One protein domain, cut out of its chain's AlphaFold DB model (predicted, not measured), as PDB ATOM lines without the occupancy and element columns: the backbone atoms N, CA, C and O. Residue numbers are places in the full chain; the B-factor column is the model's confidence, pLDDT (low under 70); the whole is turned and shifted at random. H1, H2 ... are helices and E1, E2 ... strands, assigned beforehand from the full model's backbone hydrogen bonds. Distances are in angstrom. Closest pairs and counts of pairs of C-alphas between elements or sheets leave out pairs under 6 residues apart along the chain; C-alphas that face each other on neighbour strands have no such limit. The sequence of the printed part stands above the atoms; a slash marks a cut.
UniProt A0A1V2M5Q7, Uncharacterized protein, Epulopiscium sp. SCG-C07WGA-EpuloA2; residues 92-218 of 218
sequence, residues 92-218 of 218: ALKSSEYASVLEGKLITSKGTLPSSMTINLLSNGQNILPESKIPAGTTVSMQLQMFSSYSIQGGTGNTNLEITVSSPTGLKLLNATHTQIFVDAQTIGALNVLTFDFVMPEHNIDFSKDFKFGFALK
ATOM      1  N   ALA A  92     -39.861  19.827 -40.909       70.75
ATOM      2  CA  ALA A  92     -39.811  19.561 -42.344       70.75
ATOM      3  C   ALA A  92     -40.825  18.471 -42.727       70.75
ATOM      4  O   ALA A  92     -40.774  17.354 -42.209       70.75
ATOM      5  N   LEU A  93     -41.713  18.775 -43.675       73.69
ATOM      6  CA  LEU A  93     -42.561  17.774 -44.308       73.69
ATOM      7  C   LEU A  93     -41.721  16.982 -45.314       73.69
ATOM      8  O   LEU A  93     -41.076  17.551 -46.206       73.69
ATOM      9  N   LYS A  94     -41.720  15.655 -45.167       73.50
ATOM     10  CA  LYS A  94     -40.952  14.754 -46.031       73.50
ATOM     11  C   LYS A  94     -41.432  14.879 -47.476       73.50
ATOM     12  O   LYS A  94     -42.630  14.868 -47.736       73.50
ATOM     13  N   SER A  95     -40.497  14.933 -48.424       71.62
ATOM     14  CA  SER A  95     -40.822  15.007 -49.856       71.62
ATOM     15  C   SER A  95     -41.649  13.822 -50.347       71.62
ATOM     16  O   SER A  95     -42.466  13.993 -51.244       71.62
ATOM     17  N   SER A  96     -41.512  12.650 -49.719       73.75
ATOM     18  CA  SER A  96     -42.332  11.469 -50.004       73.75
ATOM     19  C   SER A  96     -43.840  11.707 -49.868       73.75
ATOM     20  O   SER A  96     -44.609  10.971 -50.471       73.75
ATOM     21  N   GLU A  97     -44.261  12.718 -49.101       73.56
ATOM     22  CA  GLU A  97     -45.677  13.048 -48.898       73.56
ATOM     23  C   GLU A  97     -46.284  13.823 -50.082       73.56
ATOM     24  O   GLU A  97     -47.495  13.790 -50.264       73.56
ATOM     25  N   TYR A  98     -45.480  14.517 -50.902       75.19
ATOM     26  CA  TYR A  98     -46.001  15.434 -51.935       75.19
ATOM     27  C   TYR A  98     -45.315  15.356 -53.304       75.19
ATOM     28  O   TYR A  98     -45.902  15.780 -54.302       75.19
ATOM     29  N   ALA A  99     -44.090  14.833 -53.393       74.44
ATOM     30  CA  ALA A  99     -43.288  14.888 -54.617       74.44
ATOM     31  C   ALA A  99     -43.967  14.171 -55.791       74.44
ATOM     32  O   ALA A  99     -44.080  14.744 -56.866       74.44
ATOM     33  N   SER A 100     -44.535  12.981 -55.568       75.75
ATOM     34  CA  SER A 100     -45.217  12.204 -56.617       75.75
ATOM     35  C   SER A 100     -46.392  12.936 -57.276       75.75
ATOM     36  O   SER A 100     -46.777  12.603 -58.397       75.75
ATOM     37  N   VAL A 101     -46.974  13.922 -56.591       73.38
ATOM     38  CA  VAL A 101     -48.122  14.686 -57.081       73.38
ATOM     39  C   VAL A 101     -47.692  16.005 -57.712       73.38
ATOM     40  O   VAL A 101     -48.280  16.394 -58.723       73.38
ATOM     41  N   LEU A 102     -46.715  16.690 -57.108       74.25
ATOM     42  CA  LEU A 102     -46.376  18.085 -57.409       74.25
ATOM     43  C   LEU A 102     -45.106  18.248 -58.255       74.25
ATOM     44  O   LEU A 102     -44.975  19.246 -58.965       74.25
ATOM     45  N   GLU A 103     -44.169  17.303 -58.181       73.88
ATOM     46  CA  GLU A 103     -42.919  17.357 -58.938       73.88
ATOM     47  C   GLU A 103     -43.204  17.275 -60.444       73.88
ATOM     48  O   GLU A 103     -44.024  16.477 -60.898       73.88
ATOM     49  N   GLY A 104     -42.575  18.156 -61.224       69.94
ATOM     50  CA  GLY A 104     -42.825  18.253 -62.667       69.94
ATOM     51  C   GLY A 104     -44.190  18.850 -63.051       69.94
ATOM     52  O   GLY A 104     -44.539  18.870 -64.229       69.94
ATOM     53  N   LYS A 105     -44.982  19.318 -62.076       72.19
ATOM     54  CA  LYS A 105     -46.224  20.078 -62.313       72.19
ATOM     55  C   LYS A 105     -46.150  21.481 -61.741       72.19
ATOM     56  O   LYS A 105     -46.666  22.415 -62.343       72.19
ATOM     57  N   LEU A 106     -45.500  21.623 -60.590       70.94
ATOM     58  CA  LEU A 106     -45.185  22.908 -59.990       70.94
ATOM     59  C   LEU A 106     -43.689  23.182 -60.120       70.94
ATOM     60  O   LEU A 106     -42.841  22.341 -59.799       70.94
ATOM     61  N   ILE A 107     -43.375  24.389 -60.564       68.25
ATOM     62  CA  ILE A 107     -42.013  24.896 -60.681       68.25
ATOM     63  C   ILE A 107     -41.849  26.135 -59.811       68.25
ATOM     64  O   ILE A 107     -42.802  26.826 -59.458       68.25
ATOM     65  N   THR A 108     -40.606  26.396 -59.445       64.81
ATOM     66  CA  THR A 108     -40.180  27.617 -58.766       64.81
ATOM     67  C   THR A 108     -39.291  28.414 -59.710       64.81
ATOM     68  O   THR A 108     -38.762  27.876 -60.683       64.81
ATOM     69  N   SER A 109     -39.005  29.670 -59.368       56.62
ATOM     70  CA  SER A 109     -37.976  30.457 -60.066       56.62
ATOM     71  C   SER A 109     -36.569  29.836 -60.013       56.62
ATOM     72  O   SER A 109     -35.684  30.278 -60.738       56.62
ATOM     73  N   LYS A 110     -36.348  28.822 -59.162       57.47
ATOM     74  CA  LYS A 110     -35.074  28.107 -58.992       57.47
ATOM     75  C   LYS A 110     -35.050  26.719 -59.655       57.47
ATOM     76  O   LYS A 110     -34.059  26.013 -59.495       57.47
ATOM     77  N   GLY A 111     -36.104  26.325 -60.377       59.69
ATOM     78  CA  GLY A 111     -36.212  25.027 -61.064       59.69
ATOM     79  C   GLY A 111     -37.460  24.227 -60.676       59.69
ATOM     80  O   GLY A 111     -38.394  24.768 -60.077       59.69
ATOM     81  N   THR A 112     -37.483  22.930 -61.006       58.53
ATOM     82  CA  THR A 112     -38.514  21.992 -60.525       58.53
ATOM     83  C   THR A 112     -38.526  21.983 -59.007       58.53
ATOM     84  O   THR A 112     -37.460  22.067 -58.408       58.53
ATOM     85  N   LEU A 113     -39.722  21.934 -58.406       56.12
ATOM     86  CA  LEU A 113     -39.980  22.032 -56.964       56.12
ATOM     87  C   LEU A 113     -38.777  21.626 -56.067       56.12
ATOM     88  O   LEU A 113     -38.653  20.447 -55.729       56.12
ATOM     89  N   PRO A 114     -37.897  22.559 -55.632       46.34
ATOM     90  CA  PRO A 114     -36.801  22.218 -54.746       46.34
ATOM     91  C   PRO A 114     -37.208  22.497 -53.294       46.34
ATOM     92  O   PRO A 114     -37.419  23.639 -52.887       46.34
ATOM     93  N   SER A 115     -37.289  21.389 -52.560       53.75
ATOM     94  CA  SER A 115     -37.050  21.189 -51.125       53.75
ATOM     95  C   SER A 115     -37.927  21.883 -50.065       53.75
ATOM     96  O   SER A 115     -37.732  23.032 -49.675       53.75
ATOM     97  N   SER A 116     -38.732  21.016 -49.428       58.72
ATOM     98  CA  SER A 116     -39.306  21.071 -48.068       58.72
ATOM     99  C   SER A 116     -40.372  22.128 -47.817       58.72
ATOM    100  O   SER A 116     -40.068  23.285 -47.582       58.72
ATOM    101  N   MET A 117     -41.630  21.689 -47.751       72.19
ATOM    102  CA  MET A 117     -42.653  22.389 -46.972       72.19
ATOM    103  C   MET A 117     -42.335  22.224 -45.483       72.19
ATOM    104  O   MET A 117     -41.734  21.218 -45.092       72.19
ATOM    105  N   THR A 118     -42.737  23.175 -44.647       74.00
ATOM    106  CA  THR A 118     -42.610  23.040 -43.195       74.00
ATOM    107  C   THR A 118     -43.926  23.212 -42.482       74.00
ATOM    108  O   THR A 118     -44.847  23.860 -42.963       74.00
ATOM    109  N   ILE A 119     -43.990  22.614 -41.306       78.38
ATOM    110  CA  ILE A 119     -45.102  22.707 -40.386       78.38
ATOM    111  C   ILE A 119     -44.625  23.479 -39.165       78.38
ATOM    112  O   ILE A 119     -43.643  23.101 -38.530       78.38
ATOM    113  N   ASN A 120     -45.335  24.540 -38.825       79.25
ATOM    114  CA  ASN A 120     -45.213  25.219 -37.548       79.25
ATOM    115  C   ASN A 120     -46.407  24.840 -36.662       79.25
ATOM    116  O   ASN A 120     -47.511  24.623 -37.160       79.25
ATOM    117  N   LEU A 121     -46.193  24.732 -35.355       78.56
ATOM    118  CA  LEU A 121     -47.232  24.379 -34.391       78.56
ATOM    119  C   LEU A 121     -47.438  25.552 -33.448       78.56
ATOM    120  O   LEU A 121     -46.477  26.046 -32.856       78.56
ATOM    121  N   LEU A 122     -48.687  25.983 -33.295       80.94
ATOM    122  CA  LEU A 122     -49.043  27.070 -32.400       80.94
ATOM    123  C   LEU A 122     -50.087  26.617 -31.392       80.94
ATOM    124  O   LEU A 122     -51.056  25.952 -31.739       80.94
ATOM    125  N   SER A 123     -49.922  27.051 -30.150       81.25
ATOM    126  CA  SER A 123     -50.949  26.983 -29.116       81.25
ATOM    127  C   SER A 123     -51.175  28.387 -28.582       81.25
ATOM    128  O   SER A 123     -50.217  29.090 -28.258       81.25
ATOM    129  N   ASN A 124     -52.432  28.835 -28.546       78.44
ATOM    130  CA  ASN A 124     -52.797  30.197 -28.135       78.44
ATOM    131  C   ASN A 124     -51.994  31.299 -28.865       78.44
ATOM    132  O   ASN A 124     -51.602  32.301 -28.267       78.44
ATOM    133  N   GLY A 125     -51.704  31.097 -30.156       73.50
ATOM    134  CA  GLY A 125     -50.935  32.039 -30.978       73.50
ATOM    135  C   GLY A 125     -49.424  32.059 -30.718       73.50
ATOM    136  O   GLY A 125     -48.729  32.886 -31.302       73.50
ATOM    137  N   GLN A 126     -48.901  31.164 -29.876       77.00
ATOM    138  CA  GLN A 126     -47.471  31.030 -29.585       77.00
ATOM    139  C   GLN A 126     -46.905  29.748 -30.185       77.00
ATOM    140  O   GLN A 126     -47.547  28.702 -30.120       77.00
ATOM    141  N   ASN A 127     -45.685  29.818 -30.722       76.31
ATOM    142  CA  ASN A 127     -44.998  28.646 -31.263       76.31
ATOM    143  C   ASN A 127     -44.668  27.648 -30.150       76.31
ATOM    144  O   ASN A 127     -44.077  28.016 -29.129       76.31
ATOM    145  N   ILE A 128     -44.999  26.384 -30.382       77.25
ATOM    146  CA  ILE A 128     -44.734  25.272 -29.468       77.25
ATOM    147  C   ILE A 128     -43.816  24.239 -30.117       77.25
ATOM    148  O   ILE A 128     -43.654  24.193 -31.340       77.25
ATOM    149  N   LEU A 129     -43.193  23.408 -29.284       74.75
ATOM    150  CA  LEU A 129     -42.360  22.315 -29.759       74.75
ATOM    151  C   LEU A 129     -43.230  21.091 -30.083       74.75
ATOM    152  O   LEU A 129     -44.260  20.886 -29.439       74.75
ATOM    153  N   PRO A 130     -42.822  20.242 -31.039       72.06
ATOM    154  CA  PRO A 130     -43.502  18.973 -31.309       72.06
ATOM    155  C   PRO A 130     -43.616  18.079 -30.063       72.06
ATOM    156  O   PRO A 130     -44.596  17.364 -29.890       72.06
ATOM    157  N   GLU A 131     -42.622  18.133 -29.180       73.12
ATOM    158  CA  GLU A 131     -42.572  17.393 -27.919       73.12
ATOM    159  C   GLU A 131     -43.257  18.101 -26.734       73.12
ATOM    160  O   GLU A 131     -43.246  17.570 -25.618       73.12
ATOM    161  N   SER A 132     -43.831  19.295 -26.937       73.25
ATOM    162  CA  SER A 132     -44.520  20.030 -25.874       73.25
ATOM    163  C   SER A 132     -45.678  19.197 -25.315       73.25
ATOM    164  O   SER A 132     -46.497  18.645 -26.049       73.25
ATOM    165  N   LYS A 133     -45.780  19.128 -23.983       78.44
ATOM    166  CA  LYS A 133     -46.933  18.517 -23.311       78.44
ATOM    167  C   LYS A 133     -48.081  19.513 -23.295       78.44
ATOM    168  O   LYS A 133     -48.097  20.427 -22.474       78.44
ATOM    169  N   ILE A 134     -49.033  19.325 -24.197       79.44
ATOM    170  CA  ILE A 134     -50.189  20.209 -24.332       79.44
ATOM    171  C   ILE A 134     -51.381  19.580 -23.598       79.44
ATOM    172  O   ILE A 134     -51.682  18.410 -23.844       79.44
ATOM    173  N   PRO A 135     -52.073  20.313 -22.710       82.25
ATOM    174  CA  PRO A 135     -53.263  19.801 -22.042       82.25
ATOM    175  C   PRO A 135     -54.373  19.433 -23.032       82.25
ATOM    176  O   PRO A 135     -54.616  20.161 -24.002       82.25
ATOM    177  N   ALA A 136     -55.094  18.351 -22.742       84.81
ATOM    178  CA  ALA A 136     -56.304  17.983 -23.470       84.81
ATOM    179  C   ALA A 136     -57.321  19.138 -23.464       84.81
ATOM    180  O   ALA A 136     -57.427  19.884 -22.490       84.81
ATOM    181  N   GLY A 137     -58.055  19.304 -24.562       81.88
ATOM    182  CA  GLY A 137     -58.997  20.410 -24.742       81.88
ATOM    183  C   GLY A 137     -58.364  21.718 -25.232       81.88
ATOM    184  O   GLY A 137     -59.093  22.636 -25.599       81.88
ATOM    185  N   THR A 138     -57.032  21.813 -25.290       81.81
ATOM    186  CA  THR A 138     -56.345  22.993 -25.837       81.81
ATOM    187  C   THR A 138     -56.449  23.017 -27.360       81.81
ATOM    188  O   THR A 138     -56.178  22.007 -28.014       81.81
ATOM    189  N   THR A 139     -56.788  24.173 -27.932       83.44
ATOM    190  CA  THR A 139     -56.736  24.388 -29.384       83.44
ATOM    191  C   THR A 139     -55.294  24.554 -29.844       83.44
ATOM    192  O   THR A 139     -54.554  25.384 -29.315       83.44
ATOM    193  N   VAL A 140     -54.917  23.784 -30.859       83.88
ATOM    194  CA  VAL A 140     -53.609  23.835 -31.510       83.88
ATOM    195  C   VAL A 140     -53.813  24.091 -32.998       83.88
ATOM    196  O   VAL A 140     -54.683  23.491 -33.630       83.88
ATOM    197  N   SER A 141     -52.993  24.982 -33.543       84.00
ATOM    198  CA  SER A 141     -52.958  25.329 -34.958       84.00
ATOM    199  C   SER A 141     -51.713  24.732 -35.595       84.00
ATOM    200  O   SER A 141     -50.588  25.037 -35.197       84.00
ATOM    201  N   MET A 142     -51.910  23.901 -36.612       82.44
ATOM    202  CA  MET A 142     -50.844  23.402 -37.467       82.44
ATOM    203  C   MET A 142     -50.766  24.257 -38.726       82.44
ATOM    204  O   MET A 142     -51.699  24.307 -39.520       82.44
ATOM    205  N   GLN A 143     -49.647  24.939 -38.898       81.31
ATOM    206  CA  GLN A 143     -49.403  25.897 -39.961       81.31
ATOM    207  C   GLN A 143     -48.455  25.300 -40.996       81.31
ATOM    208  O   GLN A 143     -47.250  25.226 -40.767       81.31
ATOM    209  N   LEU A 144     -48.993  24.873 -42.136       78.75
ATOM    210  CA  LEU A 144     -48.200  24.427 -43.274       78.75
ATOM    211  C   LEU A 144     -47.745  25.649 -44.081       78.75
ATOM    212  O   LEU A 144     -48.560  26.425 -44.584       78.75
ATOM    213  N   GLN A 145     -46.433  25.796 -44.220       73.94
ATOM    214  CA  GLN A 145     -45.791  26.853 -44.982       73.94
ATOM    215  C   GLN A 145     -44.988  26.260 -46.135       73.94
ATOM    216  O   GLN A 145     -44.311  25.237 -46.006       73.94
ATOM    217  N   MET A 146     -45.032  26.947 -47.272       68.19
ATOM    218  CA  MET A 146     -44.188  26.632 -48.413       68.19
ATOM    219  C   MET A 146     -43.224  27.796 -48.676       68.19
ATOM    220  O   MET A 146     -43.616  28.961 -48.630       68.19
ATOM    221  N   PHE A 147     -41.944  27.485 -48.892       55.22
ATOM    222  CA  PHE A 147     -40.847  28.464 -48.812       55.22
ATOM    223  C   PHE A 147     -40.660  29.327 -50.049       55.22
ATOM    224  O   PHE A 147     -39.958  30.338 -50.000       55.22
ATOM    225  N   SER A 148     -41.244  28.927 -51.170       55.94
ATOM    226  CA  SER A 148     -41.034  29.592 -52.442       55.94
ATOM    227  C   SER A 148     -42.345  29.851 -53.136       55.94
ATOM    228  O   SER A 148     -43.321  29.124 -52.967       55.94
ATOM    229  N   SER A 149     -42.320  30.870 -53.978       59.84
ATOM    230  CA  SER A 149     -43.378  31.070 -54.935       59.84
ATOM    231  C   SER A 149     -43.388  29.970 -55.986       59.84
ATOM    232  O   SER A 149     -42.336  29.662 -56.554       59.84
ATOM    233  N   TYR A 150     -44.563  29.392 -56.233       65.56
ATOM    234  CA  TYR A 150     -44.755  28.358 -57.248       65.56
ATOM    235  C   TYR A 150     -45.558  28.890 -58.429       65.56
ATOM    236  O   TYR A 150     -46.425  29.755 -58.269       65.56
ATOM    237  N   SER A 151     -45.287  28.328 -59.600       64.50
ATOM    238  CA  SER A 151     -46.102  28.447 -60.805       64.50
ATOM    239  C   SER A 151     -46.318  27.069 -61.432       64.50
ATOM    240  O   SER A 151     -45.603  26.109 -61.136       64.50
ATOM    241  N   ILE A 152     -47.334  26.962 -62.286       66.81
ATOM    242  CA  ILE A 152     -47.621  25.739 -63.039       66.81
ATOM    243  C   ILE A 152     -46.571  25.589 -64.138       66.81
ATOM    244  O   ILE A 152     -46.285  26.536 -64.876       66.81
ATOM    245  N   GLN A 153     -46.001  24.394 -64.261       65.94
ATOM    246  CA  GLN A 153     -45.074  24.080 -65.339       65.94
ATOM    247  C   GLN A 153     -45.777  24.225 -66.695       65.94
ATOM    248  O   GLN A 153     -46.809  23.605 -66.929       65.94
ATOM    249  N   GLY A 154     -45.219  25.045 -67.590       63.31
ATOM    250  CA  GLY A 154     -45.827  25.346 -68.893       63.31
ATOM    251  C   GLY A 154     -46.795  26.538 -68.899       63.31
ATOM    252  O   GLY A 154     -47.317  26.877 -69.959       63.31
ATOM    253  N   GLY A 155     -47.010  27.203 -67.755       56.06
ATOM    254  CA  GLY A 155     -47.558  28.567 -67.682       56.06
ATOM    255  C   GLY A 155     -48.982  28.776 -68.213       56.06
ATOM    256  O   GLY A 155     -49.336  29.906 -68.533       56.06
ATOM    257  N   THR A 156     -49.788  27.721 -68.350       53.50
ATOM    258  CA  THR A 156     -51.156  27.809 -68.889       53.50
ATOM    259  C   THR A 156     -52.095  26.824 -68.179       53.50
ATOM    260  O   THR A 156     -51.787  25.637 -68.077       53.50
ATOM    261  N   GLY A 157     -53.242  27.303 -67.688       54.62
ATOM    262  CA  GLY A 157     -54.303  26.528 -67.032       54.62
ATOM    263  C   GLY A 157     -54.612  26.920 -65.576       54.62
ATOM    264  O   GLY A 157     -53.730  27.001 -64.729       54.62
ATOM    265  N   ASN A 158     -55.895  27.067 -65.239       59.69
ATOM    266  CA  ASN A 158     -56.320  27.183 -63.842       59.69
ATOM    267  C   ASN A 158     -56.291  25.792 -63.196       59.69
ATOM    268  O   ASN A 158     -57.013  24.903 -63.647       59.69
ATOM    269  N   THR A 159     -55.510  25.609 -62.132       64.94
ATOM    270  CA  THR A 159     -55.531  24.375 -61.325       64.94
ATOM    271  C   THR A 159     -55.727  24.707 -59.855       64.94
ATOM    272  O   THR A 159     -55.469  25.829 -59.419       64.94
ATOM    273  N   ASN A 160     -56.197  23.741 -59.077       71.06
ATOM    274  CA  ASN A 160     -56.368  23.860 -57.638       71.06
ATOM    275  C   ASN A 160     -55.453  22.863 -56.925       71.06
ATOM    276  O   ASN A 160     -55.581  21.657 -57.135       71.06
ATOM    277  N   LEU A 161     -54.569  23.343 -56.045       72.06
ATOM    278  CA  LEU A 161     -53.883  22.493 -55.074       72.06
ATOM    279  C   LEU A 161     -54.807  22.287 -53.885       72.06
ATOM    280  O   LEU A 161     -55.027  23.182 -53.073       72.06
ATOM    281  N   GLU A 162     -55.330  21.079 -53.785       76.69
ATOM    282  CA  GLU A 162     -56.017  20.602 -52.603       76.69
ATOM    283  C   GLU A 162     -55.009  19.945 -51.665       76.69
ATOM    284  O   GLU A 162     -54.270  19.036 -52.055       76.69
ATOM    285  N   ILE A 163     -54.986  20.415 -50.421       78.12
ATOM    286  CA  ILE A 163     -54.184  19.852 -49.341       78.12
ATOM    287  C   ILE A 163     -55.152  19.362 -48.284       78.12
ATOM    288  O   ILE A 163     -55.912  20.141 -47.710       78.12
ATOM    289  N   THR A 164     -55.113  18.063 -48.029       80.12
ATOM    290  CA  THR A 164     -55.920  17.424 -46.997       80.12
ATOM    291  C   THR A 164     -55.011  16.906 -45.901       80.12
ATOM    292  O   THR A 164     -54.004  16.258 -46.173       80.12
ATOM    293  N   VAL A 165     -55.379  17.167 -44.655       79.50
ATOM    294  CA  VAL A 165     -54.744  16.587 -43.478       79.50
ATOM    295  C   VAL A 165     -55.716  15.589 -42.879       79.50
ATOM    296  O   VAL A 165     -56.886  15.895 -42.656       79.50
ATOM    297  N   SER A 166     -55.229  14.383 -42.614       80.62
ATOM    298  CA  SER A 166     -55.942  13.412 -41.791       80.62
ATOM    299  C   SER A 166     -55.207  13.234 -40.474       80.62
ATOM    300  O   SER A 166     -53.982  13.110 -40.452       80.62
ATOM    301  N   SER A 167     -55.970  13.213 -39.394       76.00
ATOM    302  CA  SER A 167     -55.497  13.067 -38.025       76.00
ATOM    303  C   SER A 167     -55.569  11.610 -37.540       76.00
ATOM    304  O   SER A 167     -56.260  10.790 -38.158       76.00
ATOM    305  N   PRO A 168     -54.893  11.261 -36.427       71.56
ATOM    306  CA  PRO A 168     -55.080   9.963 -35.788       71.56
ATOM    307  C   PRO A 168     -56.534   9.773 -35.332       71.56
ATOM    308  O   PRO A 168     -57.277  10.731 -35.092       71.56
ATOM    309  N   THR A 169     -56.941   8.511 -35.200       64.00
ATOM    310  CA  THR A 169     -58.303   8.126 -34.816       64.00
ATOM    311  C   THR A 169     -58.754   8.852 -33.545       64.00
ATOM    312  O   THR A 169     -58.120   8.741 -32.500       64.00
ATOM    313  N   GLY A 170     -59.881   9.564 -33.625       61.12
ATOM    314  CA  GLY A 170     -60.485  10.266 -32.486       61.12
ATOM    315  C   GLY A 170     -60.113  11.746 -32.356       61.12
ATOM    316  O   GLY A 170     -60.731  12.442 -31.555       61.12
ATOM    317  N   LEU A 171     -59.180  12.262 -33.163       74.12
ATOM    318  CA  LEU A 171     -58.878  13.693 -33.213       74.12
ATOM    319  C   LEU A 171     -59.714  14.390 -34.291       74.12
ATOM    320  O   LEU A 171     -59.581  14.090 -35.478       74.12
ATOM    321  N   LYS A 172     -60.538  15.365 -33.904       74.06
ATOM    322  CA  LYS A 172     -61.315  16.167 -34.856       74.06
ATOM    323  C   LYS A 172     -60.506  17.372 -35.342       74.06
ATOM    324  O   LYS A 172     -60.202  18.269 -34.559       74.06
ATOM    325  N   LEU A 173     -60.231  17.411 -36.643       76.44
ATOM    326  CA  LEU A 173     -59.773  18.618 -37.334       76.44
ATOM    327  C   LEU A 173     -60.972  19.538 -37.588       76.44
ATOM    328  O   LEU A 173     -62.036  19.076 -38.005       76.44
ATOM    329  N   LEU A 174     -60.807  20.834 -37.338       74.44
ATOM    330  CA  LEU A 174     -61.835  21.839 -37.615       74.44
ATOM    331  C   LEU A 174     -61.899  22.159 -39.110       74.44
ATOM    332  O   LEU A 174     -62.988  22.242 -39.667       74.44
ATOM    333  N   ASN A 175     -60.734  22.236 -39.758       72.62
ATOM    334  CA  ASN A 175     -60.579  22.394 -41.200       72.62
ATOM    335  C   ASN A 175     -59.601  21.326 -41.690       72.62
ATOM    336  O   ASN A 175     -58.402  21.454 -41.469       72.62
ATOM    337  N   ALA A 176     -60.106  20.246 -42.289       77.00
ATOM    338  CA  ALA A 176     -59.270  19.128 -42.738       77.00
ATOM    339  C   ALA A 176     -58.719  19.320 -44.158       77.00
ATOM    340  O   ALA A 176     -57.703  18.726 -44.502       77.00
ATOM    341  N   THR A 177     -59.365  20.155 -44.972       76.56
ATOM    342  CA  THR A 177     -59.002  20.366 -46.374       76.56
ATOM    343  C   THR A 177     -58.901  21.854 -46.665       76.56
ATOM    344  O   THR A 177     -59.810  22.618 -46.344       76.56
ATOM    345  N   HIS A 178     -57.802  22.241 -47.305       72.75
ATOM    346  CA  HIS A 178     -57.597  23.560 -47.888       72.75
ATOM    347  C   HIS A 178     -57.463  23.432 -49.398       72.75
ATOM    348  O   HIS A 178     -56.841  22.493 -49.897       72.75
ATOM    349  N   THR A 179     -58.016  24.396 -50.123       72.12
ATOM    350  CA  THR A 179     -57.906  24.470 -51.580       72.12
ATOM    351  C   THR A 179     -57.276  25.801 -51.949       72.12
ATOM    352  O   THR A 179     -57.825  26.858 -51.649       72.12
ATOM    353  N   GLN A 180     -56.127  25.743 -52.613       70.69
ATOM    354  CA  GLN A 180     -55.438  26.903 -53.157       70.69
ATOM    355  C   GLN A 180     -55.568  26.909 -54.678       70.69
ATOM    356  O   GLN A 180     -55.191  25.948 -55.339       70.69
ATOM    357  N   ILE A 181     -56.048  28.016 -55.232       66.38
ATOM    358  CA  ILE A 181     -56.164  28.209 -56.681       66.38
ATOM    359  C   ILE A 181     -54.825  28.720 -57.237       66.38
ATOM    360  O   ILE A 181     -54.221  29.619 -56.640       66.38
ATOM    361  N   PHE A 182     -54.388  28.180 -58.379       61.94
ATOM    362  CA  PHE A 182     -53.324  28.724 -59.231       61.94
ATOM    363  C   PHE A 182     -53.934  29.306 -60.504       61.94
ATOM    364  O   PHE A 182     -54.800  28.682 -61.118       61.94
ATOM    365  N   VAL A 183     -53.444  30.475 -60.912       57.22
ATOM    366  CA  VAL A 183     -53.874  31.157 -62.136       57.22
ATOM    367  C   VAL A 183     -52.638  31.566 -62.939       57.22
ATOM    368  O   VAL A 183     -51.840  32.379 -62.473       57.22
ATOM    369  N   ASP A 184     -52.521  30.967 -64.124       50.47
ATOM    370  CA  ASP A 184     -51.640  31.071 -65.309       50.47
ATOM    371  C   ASP A 184     -50.412  31.989 -65.303       50.47
ATOM    372  O   ASP A 184     -49.374  31.620 -65.844       50.47
ATOM    373  N   ALA A 185     -50.480  33.175 -64.707       45.69
ATOM    374  CA  ALA A 185     -49.421  34.182 -64.791       45.69
ATOM    375  C   ALA A 185     -48.942  34.693 -63.428       45.69
ATOM    376  O   ALA A 185     -48.012  35.498 -63.359       45.69
ATOM    377  N   GLN A 186     -49.570  34.259 -62.335       48.38
ATOM    378  CA  GLN A 186     -49.179  34.691 -61.005       48.38
ATOM    379  C   GLN A 186     -48.263  33.651 -60.383       48.38
ATOM    380  O   GLN A 186     -48.689  32.560 -60.007       48.38
ATOM    381  N   THR A 187     -46.990  34.015 -60.225       48.34
ATOM    382  CA  THR A 187     -46.153  33.389 -59.207       48.34
ATOM    383  C   THR A 187     -46.904  33.557 -57.893       48.34
ATOM    384  O   THR A 187     -47.119  34.685 -57.446       48.34
ATOM    385  N   ILE A 188     -47.352  32.462 -57.285       48.59
ATOM    386  CA  ILE A 188     -47.998  32.558 -55.979       48.59
ATOM    387  C   ILE A 188     -46.925  33.077 -55.028       48.59
ATOM    388  O   ILE A 188     -45.958  32.370 -54.794       48.59
ATOM    389  N   GLY A 189     -47.018  34.312 -54.518       46.72
ATOM    390  CA  GLY A 189     -46.157  34.786 -53.420       46.72
ATOM    391  C   GLY A 189     -46.110  33.744 -52.294       46.72
ATOM    392  O   GLY A 189     -47.051  32.964 -52.204       46.72
ATOM    393  N   ALA A 190     -45.029  33.684 -51.498       49.22
ATOM    394  CA  ALA A 190     -44.873  32.749 -50.368       49.22
ATOM    395  C   ALA A 190     -46.238  32.369 -49.783       49.22
ATOM    396  O   ALA A 190     -46.944  33.268 -49.320       49.22
ATOM    397  N   LEU A 191     -46.654  31.102 -49.939       50.97
ATOM    398  CA  LEU A 191     -48.046  30.741 -49.688       50.97
ATOM    399  C   LEU A 191     -48.477  31.271 -48.328       50.97
ATOM    400  O   LEU A 191     -47.781  31.067 -47.328       50.97
ATOM    401  N   ASN A 192     -49.632  31.941 -48.325       55.66
ATOM    402  CA  ASN A 192     -50.331  32.278 -47.100       55.66
ATOM    403  C   ASN A 192     -50.391  31.006 -46.260       55.66
ATOM    404  O   ASN A 192     -50.787  29.947 -46.746       55.66
ATOM    405  N   VAL A 193     -49.915  31.117 -45.029       68.75
ATOM    406  CA  VAL A 193     -49.796  30.005 -44.098       68.75
ATOM    407  C   VAL A 193     -51.119  29.232 -44.034       68.75
ATOM    408  O   VAL A 193     -52.148  29.785 -43.642       68.75
ATOM    409  N   LEU A 194     -51.097  27.956 -44.426       75.81
ATOM    410  CA  LEU A 194     -52.288  27.109 -44.412       75.81
ATOM    411  C   LEU A 194     -52.476  26.560 -43.005       75.81
ATOM    412  O   LEU A 194     -51.617  25.839 -42.500       75.81
ATOM    413  N   THR A 195     -53.584  26.921 -42.365       80.44
ATOM    414  CA  THR A 195     -53.807  26.632 -40.944       80.44
ATOM    415  C   THR A 195     -54.838  25.521 -40.758       80.44
ATOM    416  O   THR A 195     -55.981  25.640 -41.201       80.44
ATOM    417  N   PHE A 196     -54.434  24.450 -40.080       82.25
ATOM    418  CA  PHE A 196     -55.267  23.318 -39.688       82.25
ATOM    419  C   PHE A 196     -55.421  23.330 -38.168       82.25
ATOM    420  O   PHE A 196     -54.479  23.024 -37.438       82.25
ATOM    421  N   ASP A 197     -56.609  23.690 -37.690       83.00
ATOM    422  CA  ASP A 197     -56.893  23.755 -36.258       83.00
ATOM    423  C   ASP A 197     -57.492  22.445 -35.752       83.00
ATOM    424  O   ASP A 197     -58.329  21.822 -36.414       83.00
ATOM    425  N   PHE A 198     -57.096  22.040 -34.551       81.94
ATOM    426  CA  PHE A 198     -57.659  20.890 -33.851       81.94
ATOM    427  C   PHE A 198     -57.580  21.073 -32.341       81.94
ATOM    428  O   PHE A 198     -56.866  21.926 -31.818       81.94
ATOM    429  N   VAL A 199     -58.344  20.247 -31.636       83.12
ATOM    430  CA  VAL A 199     -58.367  20.217 -30.175       83.12
ATOM    431  C   VAL A 199     -57.540  19.029 -29.703       83.12
ATOM    432  O   VAL A 199     -57.757  17.910 -30.172       83.12
ATOM    433  N   MET A 200     -56.602  19.264 -28.784       82.31
ATOM    434  CA  MET A 200     -55.768  18.203 -28.221       82.31
ATOM    435  C   MET A 200     -56.626  17.145 -27.506       82.31
ATOM    436  O   MET A 200     -57.478  17.510 -26.689       82.31
ATOM    437  N   PRO A 201     -56.415  15.848 -27.782       80.50
ATOM    438  CA  PRO A 201     -57.130  14.758 -27.151       80.50
ATOM    439  C   PRO A 201     -56.480  14.421 -25.801       80.50
ATOM    440  O   PRO A 201     -55.463  14.993 -25.416       80.50
ATOM    441  N   GLU A 202     -57.062  13.470 -25.071       78.50
ATOM    442  CA  GLU A 202     -56.524  13.022 -23.775       78.50
ATOM    443  C   GLU A 202     -55.220  12.217 -23.885       78.50
ATOM    444  O   GLU A 202     -54.490  12.083 -22.904       78.50
ATOM    445  N   HIS A 203     -54.913  11.682 -25.067       76.69
ATOM    446  CA  HIS A 203     -53.678  10.949 -25.332       76.69
ATOM    447  C   HIS A 203     -52.629  11.841 -26.009       76.69
ATOM    448  O   HIS A 203     -52.950  12.840 -26.650       76.69
ATOM    449  N   ASN A 204     -51.357  11.459 -25.888       72.31
ATOM    450  CA  ASN A 204     -50.265  12.164 -26.559       72.31
ATOM    451  C   ASN A 204     -50.337  11.955 -28.076       72.31
ATOM    452  O   ASN A 204     -50.579  10.835 -28.524       72.31
ATOM    453  N   ILE A 205     -50.056  13.012 -28.836       74.38
ATOM    454  CA  ILE A 205     -49.906  12.961 -30.292       74.38
ATOM    455  C   ILE A 205     -48.431  13.144 -30.648       74.38
ATOM    456  O   ILE A 205     -47.776  14.047 -30.129       74.38
ATOM    457  N   ASP A 206     -47.922  12.332 -31.569       76.69
ATOM    458  CA  ASP A 206     -46.671  12.590 -32.277       76.69
ATOM    459  C   ASP A 206     -46.977  13.325 -33.587       76.69
ATOM    460  O   ASP A 206     -47.347  12.722 -34.599       76.69
ATOM    461  N   PHE A 207     -46.788  14.648 -33.590       72.44
ATOM    462  CA  PHE A 207     -47.063  15.499 -34.756       72.44
ATOM    463  C   PHE A 207     -46.309  15.085 -36.028       72.44
ATOM    464  O   PHE A 207     -46.742  15.424 -37.125       72.44
ATOM    465  N   SER A 208     -45.196  14.355 -35.900       67.00
ATOM    466  CA  SER A 208     -44.386  13.907 -37.035       67.00
ATOM    467  C   SER A 208     -44.836  12.573 -37.638       67.00
ATOM    468  O   SER A 208     -44.388  12.226 -38.734       67.00
ATOM    469  N   LYS A 209     -45.680  11.808 -36.930       74.81
ATOM    470  CA  LYS A 209     -46.099  10.456 -37.340       74.81
ATOM    471  C   LYS A 209     -47.606  10.280 -37.456       74.81
ATOM    472  O   LYS A 209     -48.053   9.499 -38.294       74.81
ATOM    473  N   ASP A 210     -48.370  10.967 -36.618       78.31
ATOM    474  CA  ASP A 210     -49.796  10.692 -36.467       78.31
ATOM    475  C   ASP A 210     -50.652  11.424 -37.506       78.31
ATOM    476  O   ASP A 210     -51.740  10.964 -37.853       78.31
ATOM    477  N   PHE A 211     -50.150  12.537 -38.044       81.25
ATOM    478  CA  PHE A 211     -50.799  13.265 -39.130       81.25
ATOM    479  C   PHE A 211     -50.297  12.780 -40.485       81.25
ATOM    480  O   PHE A 211     -49.098  12.594 -40.688       81.25
ATOM    481  N   LYS A 212     -51.226  12.622 -41.430       83.38
ATOM    482  CA  LYS A 212     -50.912  12.308 -42.828       83.38
ATOM    483  C   LYS A 212     -51.384  13.431 -43.728       83.38
ATOM    484  O   LYS A 212     -52.458  13.993 -43.502       83.38
ATOM    485  N   PHE A 213     -50.596  13.708 -44.758       80.44
ATOM    486  CA  PHE A 213     -50.855  14.778 -45.706       80.44
ATOM    487  C   PHE A 213     -51.188  14.180 -47.070       80.44
ATOM    488  O   PHE A 213     -50.480  13.320 -47.582       80.44
ATOM    489  N   GLY A 214     -52.293  14.631 -47.650       80.38
ATOM    490  CA  GLY A 214     -52.698  14.322 -49.012       80.38
ATOM    491  C   GLY A 214     -52.604  15.572 -49.873       80.38
ATOM    492  O   GLY A 214     -53.073  16.635 -49.471       80.38
ATOM    493  N   PHE A 215     -52.032  15.426 -51.065       77.56
ATOM    494  CA  PHE A 215     -51.908  16.494 -52.051       77.56
ATOM    495  C   PHE A 215     -52.613  16.074 -53.337       77.56
ATOM    496  O   PHE A 215     -52.461  14.938 -53.787       77.56
ATOM    497  N   ALA A 216     -53.362  16.988 -53.944       73.62
ATOM    498  CA  ALA A 216     -53.955  16.788 -55.259       73.62
ATOM    499  C   ALA A 216     -53.926  18.091 -56.057       73.62
ATOM    500  O   ALA A 216     -54.288  19.141 -55.541       73.62
ATOM    501  N   LEU A 217     -53.518  18.006 -57.322       68.88
ATOM    502  CA  LEU A 217     -53.703  19.074 -58.303       68.88
ATOM    503  C   LEU A 217     -54.924  18.715 -59.150       68.88
ATOM    504  O   LEU A 217     -54.930  17.648 -59.770       68.88
ATOM    505  N   LYS A 218     -55.952  19.562 -59.103       67.81
ATOM    506  CA  LYS A 218     -57.233  19.397 -59.806       67.81
ATOM    507  C   LYS A 218     -57.406  20.429 -60.904       67.81
ATOM    508  O   LYS A 218     -56.945  21.575 -60.697       67.81
TER     509      LYS A 218
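Overview. This is residues 92 to 218 of the 218 residues of an uncharacterized protein of Epulopiscium sp. SCG-C07WGA-EpuloA2 (UniProt A0A1V2M5Q7). Little of this long body is regular structure: two three-stranded antiparallel sheets, E6-E5-E8 and E2-E3-E7, are offset along the long axis, with the small antiparallel pair E1-E4 near one end. The 127 printed residues run H1, then E1 to E8; named elements, mostly strand, hold 49. The whole is compact, radius of gyration of the C-alphas 15.6 A, spanning 48 by 24 by 23 A.

Along the chain. E5, residues 159 to 166, measures 22.4 A; E6 is 177 to 182, and E8, 212 to 217, ends at C-alpha 217 (-53.703, 19.074, -58.303). E3, 139 to 145, measures 19.2 A; E2 is 118 to 123, E7 194 to 199, E1 106 to 108, E4 150 to 152. H1, 99 to 102, begins at C-alpha 99 (-43.288, 14.888, -54.617).

Arrangement. Within hydrogen-bond range are N 164 and O 214 of E5 and E8, 2.9 A, N 180 and O 161 of hairpin E5 and E6, 2.8 A, and N 142 and O 196 of E3 and E7, 2.8 A. H1, too short for an O i to N i+4 pair, only grazes the sheet E6-E5-E8.

Size, cuts and confidence. The printed part has no cut. The links E2 to E3, E6 to E7 and E7 to E8 are long. Confidence is under 70 in 43 residues, among them 146 to 159.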